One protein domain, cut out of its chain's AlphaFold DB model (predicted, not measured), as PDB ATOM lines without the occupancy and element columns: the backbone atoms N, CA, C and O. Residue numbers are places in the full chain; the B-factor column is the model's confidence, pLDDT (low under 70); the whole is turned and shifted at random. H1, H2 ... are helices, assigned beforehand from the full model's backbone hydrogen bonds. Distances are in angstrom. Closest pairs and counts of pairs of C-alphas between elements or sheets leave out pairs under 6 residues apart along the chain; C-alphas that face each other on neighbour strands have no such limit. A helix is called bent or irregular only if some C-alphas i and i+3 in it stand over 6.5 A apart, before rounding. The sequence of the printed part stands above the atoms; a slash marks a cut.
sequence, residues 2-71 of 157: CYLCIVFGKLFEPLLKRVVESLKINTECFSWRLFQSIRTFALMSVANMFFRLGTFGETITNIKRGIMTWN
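This is residues 2 to 71 of the 157 residues of an uncharacterized protein of Lachnospiraceae bacterium OF11-28 (UniProt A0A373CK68). A loose, open frame is built on one long helix, H2, with a bent helix, H1, running back along it at a widening distance and a shorter helix, H3, turning off from its last residues to make a V. H1a comes near H2 around Cys 5 and Ala 47, H1b stays away from it, and residues 23 to 29 bridge the open end between H1 and H2. The printed part has 70 residues with three named helices in the order H1, H2, H3 and no named strand; its class is all helix. The whole is loose, with a radius of gyration of the C-alphas of 15.0 A and spans of 40 by 32 by 19 A.

H1, residues 2 to 22, was assigned as one helix by its hydrogen bonds, but it is bent: C-alphas 11 and 14 are 6.9 A apart. Its arm H1a, residues 2 to 11, begins with C-alpha 2 at (82.108, 45.134, 61.322) and is 14.3 A from first to last C-alpha. Its arm H1b, residues 14 to 22, measures 12.2 A. H2, residues 30 to 52, is the longest helix at 32.9 A and begins with C-alpha 30 at (94.816, 35.733, 83.583). H3, residues 56 to 68, measures 18.2 A and ends with C-alpha 68 at (68.667, 51.599, 83.571).

The lines of H1a and H1b stand at a steep tilt of 42 degrees. H1a and H2 are close but not clearly touching; their closest C-alphas, those of Cys 5 and Ala 47, are 7.5 A apart. They run opposite ways at a steep tilt of 40 degrees. H1b and H2 are apart. H2 and H3 only just touch, and only at the corner by their link, with 3 pairs of C-alphas within 8 A; the closest C-alphas are those of Phe 50 and Thr 59, 5.9 A apart. H2 touches H3 with residues 49 to 50 alone, and H3 touches H2 with residues 56 to 59 alone. H2 and H3 run opposite ways at a steep tilt of 47 degrees. H3 is apart from both H1a and H1b. In H1a, H1b and H3 every O i to N i+4 pair is within hydrogen-bond range; in H2, 18 of 19 are.

The two C-alphas farthest apart are those of Lys 24 and Gly 54, at 42.0 A. The printed part has no cut. The link from H1 to H2, with 7 residues, is short, and that from H2 to H3, with 3 residues, is tight. Residues 64 to 71, of which 64 to 68 belong to H3, stand free. The mean pLDDT of the printed part is 77.9, and the model's confidence is low, under 70, at residues 2 to 5 and 53 to 54.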
ATOM      1  N   CYS A   2      81.074  45.765  60.462       55.91
ATOM      2  CA  CYS A   2      82.108  45.134  61.322       55.91
ATOM      3  C   CYS A   2      83.502  45.781  61.216       55.91
ATOM      4  O   CYS A   2      84.220  45.865  62.208       55.91
ATOM      5  N   TYR A   3      83.859  46.310  60.040       61.25
ATOM      6  CA  TYR A   3      85.112  47.043  59.850       61.25
ATOM      7  C   TYR A   3      85.203  48.300  60.729       61.25
ATOM      8  O   TYR A   3      86.264  48.570  61.272       61.25
ATOM      9  N   LEU A   4      84.096  49.024  60.953       65.44
ATOM     10  CA  LEU A   4      84.095  50.207  61.821       65.44
ATOM     11  C   LEU A   4      84.388  49.832  63.274       65.44
ATOM     12  O   LEU A   4      85.212  50.487  63.895       65.44
ATOM     13  N   CYS A   5      83.799  48.758  63.802       66.19
ATOM     14  CA  CYS A   5      84.093  48.297  65.164       66.19
ATOM     15  C   CYS A   5      85.563  47.880  65.324       66.19
ATOM     16  O   CYS A   5      86.187  48.202  66.332       66.19
ATOM     17  N   ILE A   6      86.135  47.219  64.312       70.62
ATOM     18  CA  ILE A   6      87.553  46.834  64.302       70.62
ATOM     19  C   ILE A   6      88.453  48.077  64.205       70.62
ATOM     20  O   ILE A   6      89.444  48.176  64.924       70.62
ATOM     21  N   VAL A   7      88.101  49.047  63.357       75.44
ATOM     22  CA  VAL A   7      88.842  50.309  63.190       75.44
ATOM     23  C   VAL A   7      88.773  51.165  64.453       75.44
ATOM     24  O   VAL A   7      89.807  51.646  64.903       75.44
ATOM     25  N   PHE A   8      87.601  51.301  65.076       75.06
ATOM     26  CA  PHE A   8      87.455  51.969  66.370       75.06
ATOM     27  C   PHE A   8      88.251  51.249  67.461       75.06
ATOM     28  O   PHE A   8      88.939  51.904  68.239       75.06
ATOM     29  N   GLY A   9      88.242  49.913  67.480       72.25
ATOM     30  CA  GLY A   9      89.085  49.124  68.380       72.25
ATOM     31  C   GLY A   9      90.576  49.444  68.224       72.25
ATOM     32  O   GLY A   9      91.255  49.678  69.221       72.25
ATOM     33  N   LYS A  10      91.068  49.540  66.981       74.75
ATOM     34  CA  LYS A  10      92.457  49.930  66.679       74.75
ATOM     35  C   LYS A  10      92.759  51.393  67.024       74.75
ATOM     36  O   LYS A  10      93.833  51.686  67.538       74.75
ATOM     37  N   LEU A  11      91.818  52.310  66.797       79.25
ATOM     38  CA  LEU A  11      91.958  53.731  67.148       79.25
ATOM     39  C   LEU A  11      92.063  53.955  68.662       79.25
ATOM     40  O   LEU A  11      92.805  54.828  69.105       79.25
ATOM     41  N   PHE A  12      91.346  53.160  69.458       78.06
ATOM     42  CA  PHE A  12      91.390  53.233  70.920       78.06
ATOM     43  C   PHE A  12      92.539  52.428  71.548       78.06
ATOM     44  O   PHE A  12      92.819  52.591  72.736       78.06
ATOM     45  N   GLU A  13      93.249  51.600  70.779       77.12
ATOM     46  CA  GLU A  13      94.415  50.839  71.239       77.12
ATOM     47  C   GLU A  13      95.520  51.708  71.886       77.12
ATOM     48  O   GLU A  13      95.940  51.375  72.999       77.12
ATOM     49  N   PRO A  14      95.976  52.834  71.292       76.69
ATOM     50  CA  PRO A  14      96.983  53.693  71.923       76.69
ATOM     51  C   PRO A  14      96.494  54.349  73.222       76.69
ATOM     52  O   PRO A  14      97.280  54.534  74.150       76.69
ATOM     53  N   LEU A  15      95.200  54.675  73.324       75.94
ATOM     54  CA  LEU A  15      94.610  55.231  74.546       75.94
ATOM     55  C   LEU A  15      94.582  54.189  75.666       75.94
ATOM     56  O   LEU A  15      94.970  54.477  76.794       75.94
ATOM     57  N   LEU A  16      94.185  52.959  75.342       74.06
ATOM     58  CA  LEU A  16      94.168  51.854  76.294       74.06
ATOM     59  C   LEU A  16      95.576  51.503  76.786       74.06
ATOM     60  O   LEU A  16      95.746  51.276  77.980       74.06
ATOM     61  N   LYS A  17      96.586  51.515  75.905       76.88
ATOM     62  CA  LYS A  17      97.990  51.297  76.295       76.88
ATOM     63  C   LYS A  17      98.476  52.353  77.287       76.88
ATOM     64  O   LYS A  17      99.020  51.990  78.323       76.88
ATOM     65  N   ARG A  18      98.165  53.634  77.053       75.25
ATOM     66  CA  ARG A  18      98.495  54.721  77.996       75.25
ATOM     67  C   ARG A  18      97.836  54.544  79.364       75.25
ATOM     68  O   ARG A  18      98.476  54.790  80.378       75.25
ATOM     69  N   VAL A  19      96.577  54.107  79.407       76.31
ATOM     70  CA  VAL A  19      95.873  53.830  80.673       76.31
ATOM     71  C   VAL A  19      96.521  52.656  81.409       76.31
ATOM     72  O   VAL A  19      96.758  52.739  82.608       76.31
ATOM     73  N   VAL A  20      96.861  51.581  80.698       79.44
ATOM     74  CA  VAL A  20      97.519  50.395  81.269       79.44
ATOM     75  C   VAL A  20      98.900  50.724  81.834       79.44
ATOM     76  O   VAL A  20      99.208  50.323  82.955       79.44
ATOM     77  N   GLU A  21      99.704  51.483  81.089       75.06
ATOM     78  CA  GLU A  21     101.027  51.946  81.516       75.06
ATOM     79  C   GLU A  21     100.924  52.906  82.707       75.06
ATOM     80  O   GLU A  21     101.663  52.770  83.682       75.06
ATOM     81  N   SER A  22      99.959  53.831  82.678       77.62
ATOM     82  CA  SER A  22      99.742  54.799  83.757       77.62
ATOM     83  C   SER A  22      99.249  54.145  85.050       77.62
ATOM     84  O   SER A  22      99.649  54.581  86.128       77.62
ATOM     85  N   LEU A  23      98.407  53.111  84.962       77.19
ATOM     86  CA  LEU A  23      97.914  52.363  86.122       77.19
ATOM     87  C   LEU A  23      98.830  51.185  86.506       77.19
ATOM     88  O   LEU A  23      98.513  50.469  87.454       77.19
ATOM     89  N   LYS A  24      99.955  50.976  85.797       78.88
ATOM     90  CA  LYS A  24     100.883  49.840  85.979       78.88
ATOM     91  C   LYS A  24     100.156  48.493  86.081       78.88
ATOM     92  O   LYS A  24     100.473  47.654  86.925       78.88
ATOM     93  N   ILE A  25      99.143  48.300  85.242       78.44
ATOM     94  CA  ILE A  25      98.329  47.086  85.265       78.44
ATOM     95  C   ILE A  25      99.170  45.926  84.731       78.44
ATOM     96  O   ILE A  25      99.747  46.023  83.650       78.44
ATOM     97  N   ASN A  26      99.217  44.814  85.469       76.50
ATOM     98  CA  ASN A  26      99.880  43.603  84.998       76.50
ATOM     99  C   ASN A  26      99.071  42.977  83.850       76.50
ATOM    100  O   ASN A  26      98.010  42.385  84.065       76.50
ATOM    101  N   THR A  27      99.585  43.115  82.631       77.94
ATOM    102  CA  THR A  27      98.952  42.631  81.401       77.94
ATOM    103  C   THR A  27      99.151  41.139  81.146       77.94
ATOM    104  O   THR A  27      98.467  40.575  80.292       77.94
ATOM    105  N   GLU A  28     100.046  40.484  81.885       74.44
ATOM    106  CA  GLU A  28     100.336  39.054  81.737       74.44
ATOM    107  C   GLU A  28      99.453  38.173  82.629       74.44
ATOM    108  O   GLU A  28      99.423  36.952  82.486       74.44
ATOM    109  N   CYS A  29      98.669  38.780  83.520       80.50
ATOM    110  CA  CYS A  29      97.752  38.056  84.387       80.50
ATOM    111  C   CYS A  29      96.530  37.514  83.634       80.50
ATOM    112  O   CYS A  29      95.911  38.200  82.814       80.50
ATOM    113  N   PHE A  30      96.075  36.326  84.043       78.25
ATOM    114  CA  PHE A  30      94.816  35.733  83.583       78.25
ATOM    115  C   PHE A  30      93.625  36.696  83.719       78.25
ATOM    116  O   PHE A  30      92.834  36.843  82.790       78.25
ATOM    117  N   SER A  31      93.533  37.415  84.844       81.00
ATOM    118  CA  SER A  31      92.460  38.388  85.093       81.00
ATOM    119  C   SER A  31      92.406  39.506  84.047       81.00
ATOM    120  O   SER A  31      91.318  39.977  83.719       81.00
ATOM    121  N   TRP A  32      93.557  39.941  83.525       83.88
ATOM    122  CA  TRP A  32      93.606  40.984  82.503       83.88
ATOM    123  C   TRP A  32      93.100  40.463  81.158       83.88
ATOM    124  O   TRP A  32      92.294  41.120  80.498       83.88
ATOM    125  N   ARG A  33      93.498  39.242  80.790       78.38
ATOM    126  CA  ARG A  33      92.983  38.575  79.588       78.38
ATOM    127  C   ARG A  33      91.485  38.310  79.679       78.38
ATOM    128  O   ARG A  33      90.764  38.625  78.740       78.38
ATOM    129  N   LEU A  34      90.998  37.835  80.827       82.50
ATOM    130  CA  LEU A  34      89.569  37.627  81.060       82.50
ATOM    131  C   LEU A  34      88.775  38.922  80.841       82.50
ATOM    132  O   LEU A  34      87.758  38.923  80.148       82.50
ATOM    133  N   PHE A  35      89.270  40.043  81.371       85.06
ATOM    134  CA  PHE A  35      88.666  41.355  81.146       85.06
ATOM    135  C   PHE A  35      88.654  41.745  79.658       85.06
ATOM    136  O   PHE A  35      87.633  42.221  79.156       85.06
ATOM    137  N   GLN A  36      89.750  41.513  78.926       83.19
ATOM    138  CA  GLN A  36      89.816  41.778  77.484       83.19
ATOM    139  C   GLN A  36      88.814  40.929  76.687       83.19
ATOM    140  O   GLN A  36      88.138  41.474  75.807       83.19
ATOM    141  N   SER A  37      88.679  39.639  77.008       83.94
ATOM    142  CA  SER A  37      87.716  38.738  76.364       83.94
ATOM    143  C   SER A  37      86.275  39.163  76.649       83.94
ATOM    144  O   SER A  37      85.501  39.342  75.710       83.94
ATOM    145  N   ILE A  38      85.925  39.441  77.912       85.88
ATOM    146  CA  ILE A  38      84.583  39.914  78.299       85.88
ATOM    147  C   ILE A  38      84.245  41.234  77.598       85.88
ATOM    148  O   ILE A  38      83.159  41.379  77.036       85.88
ATOM    149  N   ARG A  39      85.179  42.193  77.580       84.69
ATOM    150  CA  ARG A  39      84.991  43.478  76.895       84.69
ATOM    151  C   ARG A  39      84.723  43.280  75.406       84.69
ATOM    152  O   ARG A  39      83.815  43.900  74.859       84.69
ATOM    153  N   THR A  40      85.512  42.434  74.750       84.88
ATOM    154  CA  THR A  40      85.375  42.169  73.311       84.88
ATOM    155  C   THR A  40      84.048  41.477  73.010       84.88
ATOM    156  O   THR A  40      83.342  41.885  72.090       84.88
ATOM    157  N   PHE A  41      83.659  40.502  73.834       84.94
ATOM    158  CA  PHE A  41      82.370  39.826  73.736       84.94
ATOM    159  C   PHE A  41      81.191  40.796  73.904       84.94
ATOM    160  O   PHE A  41      80.262  40.781  73.095       84.94
ATOM    161  N   ALA A  42      81.241  41.686  74.900       85.00
ATOM    162  CA  ALA A  42      80.205  42.689  75.131       85.00
ATOM    163  C   ALA A  42      80.097  43.685  73.964       85.00
ATOM    164  O   ALA A  42      78.999  43.945  73.474       85.00
ATOM    165  N   LEU A  43      81.232  44.194  73.469       83.69
ATOM    166  CA  LEU A  43      81.265  45.098  72.316       83.69
ATOM    167  C   LEU A  43      80.707  44.433  71.057       83.69
ATOM    168  O   LEU A  43      79.903  45.044  70.355       83.69
ATOM    169  N   MET A  44      81.089  43.183  70.789       83.12
ATOM    170  CA  MET A  44      80.578  42.433  69.641       83.12
ATOM    171  C   MET A  44      79.083  42.124  69.783       83.12
ATOM    172  O   MET A  44      78.341  42.211  68.808       83.12
ATOM    173  N   SER A  45      78.613  41.824  70.995       83.00
ATOM    174  CA  SER A  45      77.189  41.593  71.273       83.00
ATOM    175  C   SER A  45      76.356  42.847  71.006       83.00
ATOM    176  O   SER A  45      75.333  42.777  70.328       83.00
ATOM    177  N   VAL A  46      76.826  44.010  71.464       82.06
ATOM    178  CA  VAL A  46      76.192  45.305  71.183       82.06
ATOM    179  C   VAL A  46      76.250  45.634  69.690       82.06
ATOM    180  O   VAL A  46      75.243  46.051  69.123       82.06
ATOM    181  N   ALA A  47      77.385  45.392  69.027       80.75
ATOM    182  CA  ALA A  47      77.508  45.559  67.579       80.75
ATOM    183  C   ALA A  47      76.476  44.705  66.823       80.75
ATOM    184  O   ALA A  47      75.814  45.205  65.917       80.75
ATOM    185  N   ASN A  48      76.269  43.455  67.246       77.44
ATOM    186  CA  ASN A  48      75.256  42.560  66.687       77.44
ATOM    187  C   ASN A  48      73.815  43.032  66.934       77.44
ATOM    188  O   ASN A  48      72.956  42.817  66.080       77.44
ATOM    189  N   MET A  49      73.534  43.724  68.044       78.81
ATOM    190  CA  MET A  49      72.212  44.325  68.266       78.81
ATOM    191  C   MET A  49      71.873  45.373  67.200       78.81
ATOM    192  O   MET A  49      70.740  45.380  66.729       78.81
ATOM    193  N   PHE A  50      72.840  46.186  66.759       78.31
ATOM    194  CA  PHE A  50      72.610  47.174  65.693       78.31
ATOM    195  C   PHE A  50      72.238  46.548  64.343       78.31
ATOM    196  O   PHE A  50      71.591  47.207  63.540       78.31
ATOM    197  N   PHE A  51      72.634  45.298  64.078       72.44
ATOM    198  CA  PHE A  51      72.219  44.585  62.863       72.44
ATOM    199  C   PHE A  51      70.814  44.000  62.980       72.44
ATOM    200  O   PHE A  51      70.122  43.855  61.979       72.44
ATOM    201  N   ARG A  52      70.395  43.639  64.198       71.19
ATOM    202  CA  ARG A  52      69.096  43.007  64.437       71.19
ATOM    203  C   ARG A  52      67.964  44.019  64.593       71.19
ATOM    204  O   ARG A  52      66.832  43.739  64.217       71.19
ATOM    205  N   LEU A  53      68.254  45.164  65.196       69.88
ATOM    206  CA  LEU A  53      67.301  46.249  65.388       69.88
ATOM    207  C   LEU A  53      67.422  47.208  64.202       69.88
ATOM    208  O   LEU A  53      68.476  47.795  63.985       69.88
ATOM    209  N   GLY A  54      66.345  47.364  63.432       65.06
ATOM    210  CA  GLY A  54      66.357  48.058  62.139       65.06
ATOM    211  C   GLY A  54      66.709  49.551  62.182       65.06
ATOM    212  O   GLY A  54      66.815  50.177  61.132       65.06
ATOM    213  N   THR A  55      66.880  50.164  63.361       77.25
ATOM    214  CA  THR A  55      67.251  51.582  63.502       77.25
ATOM    215  C   THR A  55      68.224  51.824  64.666       77.25
ATOM    216  O   THR A  55      68.114  51.251  65.756       77.25
ATOM    217  N   PHE A  56      69.166  52.754  64.466       76.19
ATOM    218  CA  PHE A  56      70.172  53.157  65.463       76.19
ATOM    219  C   PHE A  56      69.544  53.664  66.778       76.19
ATOM    220  O   PHE A  56      69.980  53.289  67.868       76.19
ATOM    221  N   GLY A  57      68.477  54.466  66.682       79.25
ATOM    222  CA  GLY A  57      67.753  55.016  67.835       79.25
ATOM    223  C   GLY A  57      67.034  53.961  68.682       79.25
ATOM    224  O   GLY A  57      67.047  54.043  69.913       79.25
ATOM    225  N   GLU A  58      66.466  52.930  68.052       80.31
ATOM    226  CA  GLU A  58      65.845  51.806  68.763       80.31
ATOM    227  C   GLU A  58      66.885  50.987  69.525       80.31
ATOM    228  O   GLU A  58      66.670  50.627  70.681       80.31
ATOM    229  N   THR A  59      68.046  50.748  68.912       80.06
ATOM    230  CA  THR A  59      69.140  50.012  69.555       80.06
ATOM    231  C   THR A  59      69.623  50.726  70.817       80.06
ATOM    232  O   THR A  59      69.687  50.113  71.883       80.06
ATOM    233  N   ILE A  60      69.878  52.038  70.742       82.62
ATOM    234  CA  ILE A  60      70.306  52.837  71.903       82.62
ATOM    235  C   ILE A  60      69.227  52.863  72.985       82.62
ATOM    236  O   ILE A  60      69.539  52.731  74.169       82.62
ATOM    237  N   THR A  61      67.961  53.010  72.598       83.69
ATOM    238  CA  THR A  61      66.845  53.043  73.551       83.69
ATOM    239  C   THR A  61      66.709  51.712  74.290       83.69
ATOM    240  O   THR A  61      66.523  51.707  75.506       83.69
ATOM    241  N   ASN A  62      66.866  50.585  73.592       81.62
ATOM    242  CA  ASN A  62      66.825  49.255  74.197       81.62
ATOM    243  C   ASN A  62      68.038  48.979  75.097       81.62
ATOM    244  O   ASN A  62      67.856  48.468  76.201       81.62
ATOM    245  N   ILE A  63      69.248  49.389  74.699       83.81
ATOM    246  CA  ILE A  63      70.443  49.300  75.558       83.81
ATOM    247  C   ILE A  63      70.259  50.149  76.821       83.81
ATOM    248  O   ILE A  63      70.490  49.674  77.932       83.81
ATOM    249  N   LYS A  64      69.789  51.394  76.672       83.88
ATOM    250  CA  LYS A  64      69.541  52.299  77.801       83.88
ATOM    251  C   LYS A  64      68.500  51.724  78.754       83.88
ATOM    252  O   LYS A  64      68.716  51.762  79.960       83.88
ATOM    253  N   ARG A  65      67.399  51.173  78.232       83.12
ATOM    254  CA  ARG A  65      66.387  50.488  79.046       83.12
ATOM    255  C   ARG A  65      67.008  49.320  79.804       83.12
ATOM    256  O   ARG A  65      66.879  49.298  81.016       83.12
ATOM    257  N   GLY A  66      67.755  48.446  79.127       79.56
ATOM    258  CA  GLY A  66      68.392  47.284  79.752       79.56
ATOM    259  C   GLY A  66      69.382  47.625  80.872       79.56
ATOM    260  O   GLY A  66      69.440  46.903  81.860       79.56
ATOM    261  N   ILE A  67      70.127  48.731  80.756       80.69
ATOM    262  CA  ILE A  67      71.076  49.179  81.795       80.69
ATOM    263  C   ILE A  67      70.362  49.927  82.931       80.69
ATOM    264  O   ILE A  67      70.740  49.803  84.093       80.69
ATOM    265  N   MET A  68      69.343  50.727  82.606       81.31
ATOM    266  CA  MET A  68      68.667  51.599  83.571       81.31
ATOM    267  C   MET A  68      67.612  50.855  84.399       81.31
ATOM    268  O   MET A  68      67.326  51.255  85.525       81.31
ATOM    269  N   THR A  69      67.049  49.760  83.880       77.75
ATOM    270  CA  THR A  69      66.184  48.872  84.660       77.75
ATOM    271  C   THR A  69      67.032  47.873  85.436       77.75
ATOM    272  O   THR A  69      67.440  46.839  84.907       77.75
ATOM    273  N   TRP A  70      67.280  48.163  86.712       74.19
ATOM    274  CA  TRP A  70      67.934  47.225  87.618       74.19
ATOM    275  C   TRP A  70      67.004  46.045  87.932       74.19
ATOM    276  O   TRP A  70      66.195  46.105  88.856       74.19
ATOM    277  N   ASN A  71      67.095  44.973  87.142       77.69
ATOM    278  CA  ASN A  71      66.321  43.750  87.354       77.69
ATOM    279  C   ASN A  71      67.184  42.478  87.218       77.69
ATOM    280  O   ASN A  71      66.972  41.677  86.309       77.69
TER     281      ASN A  71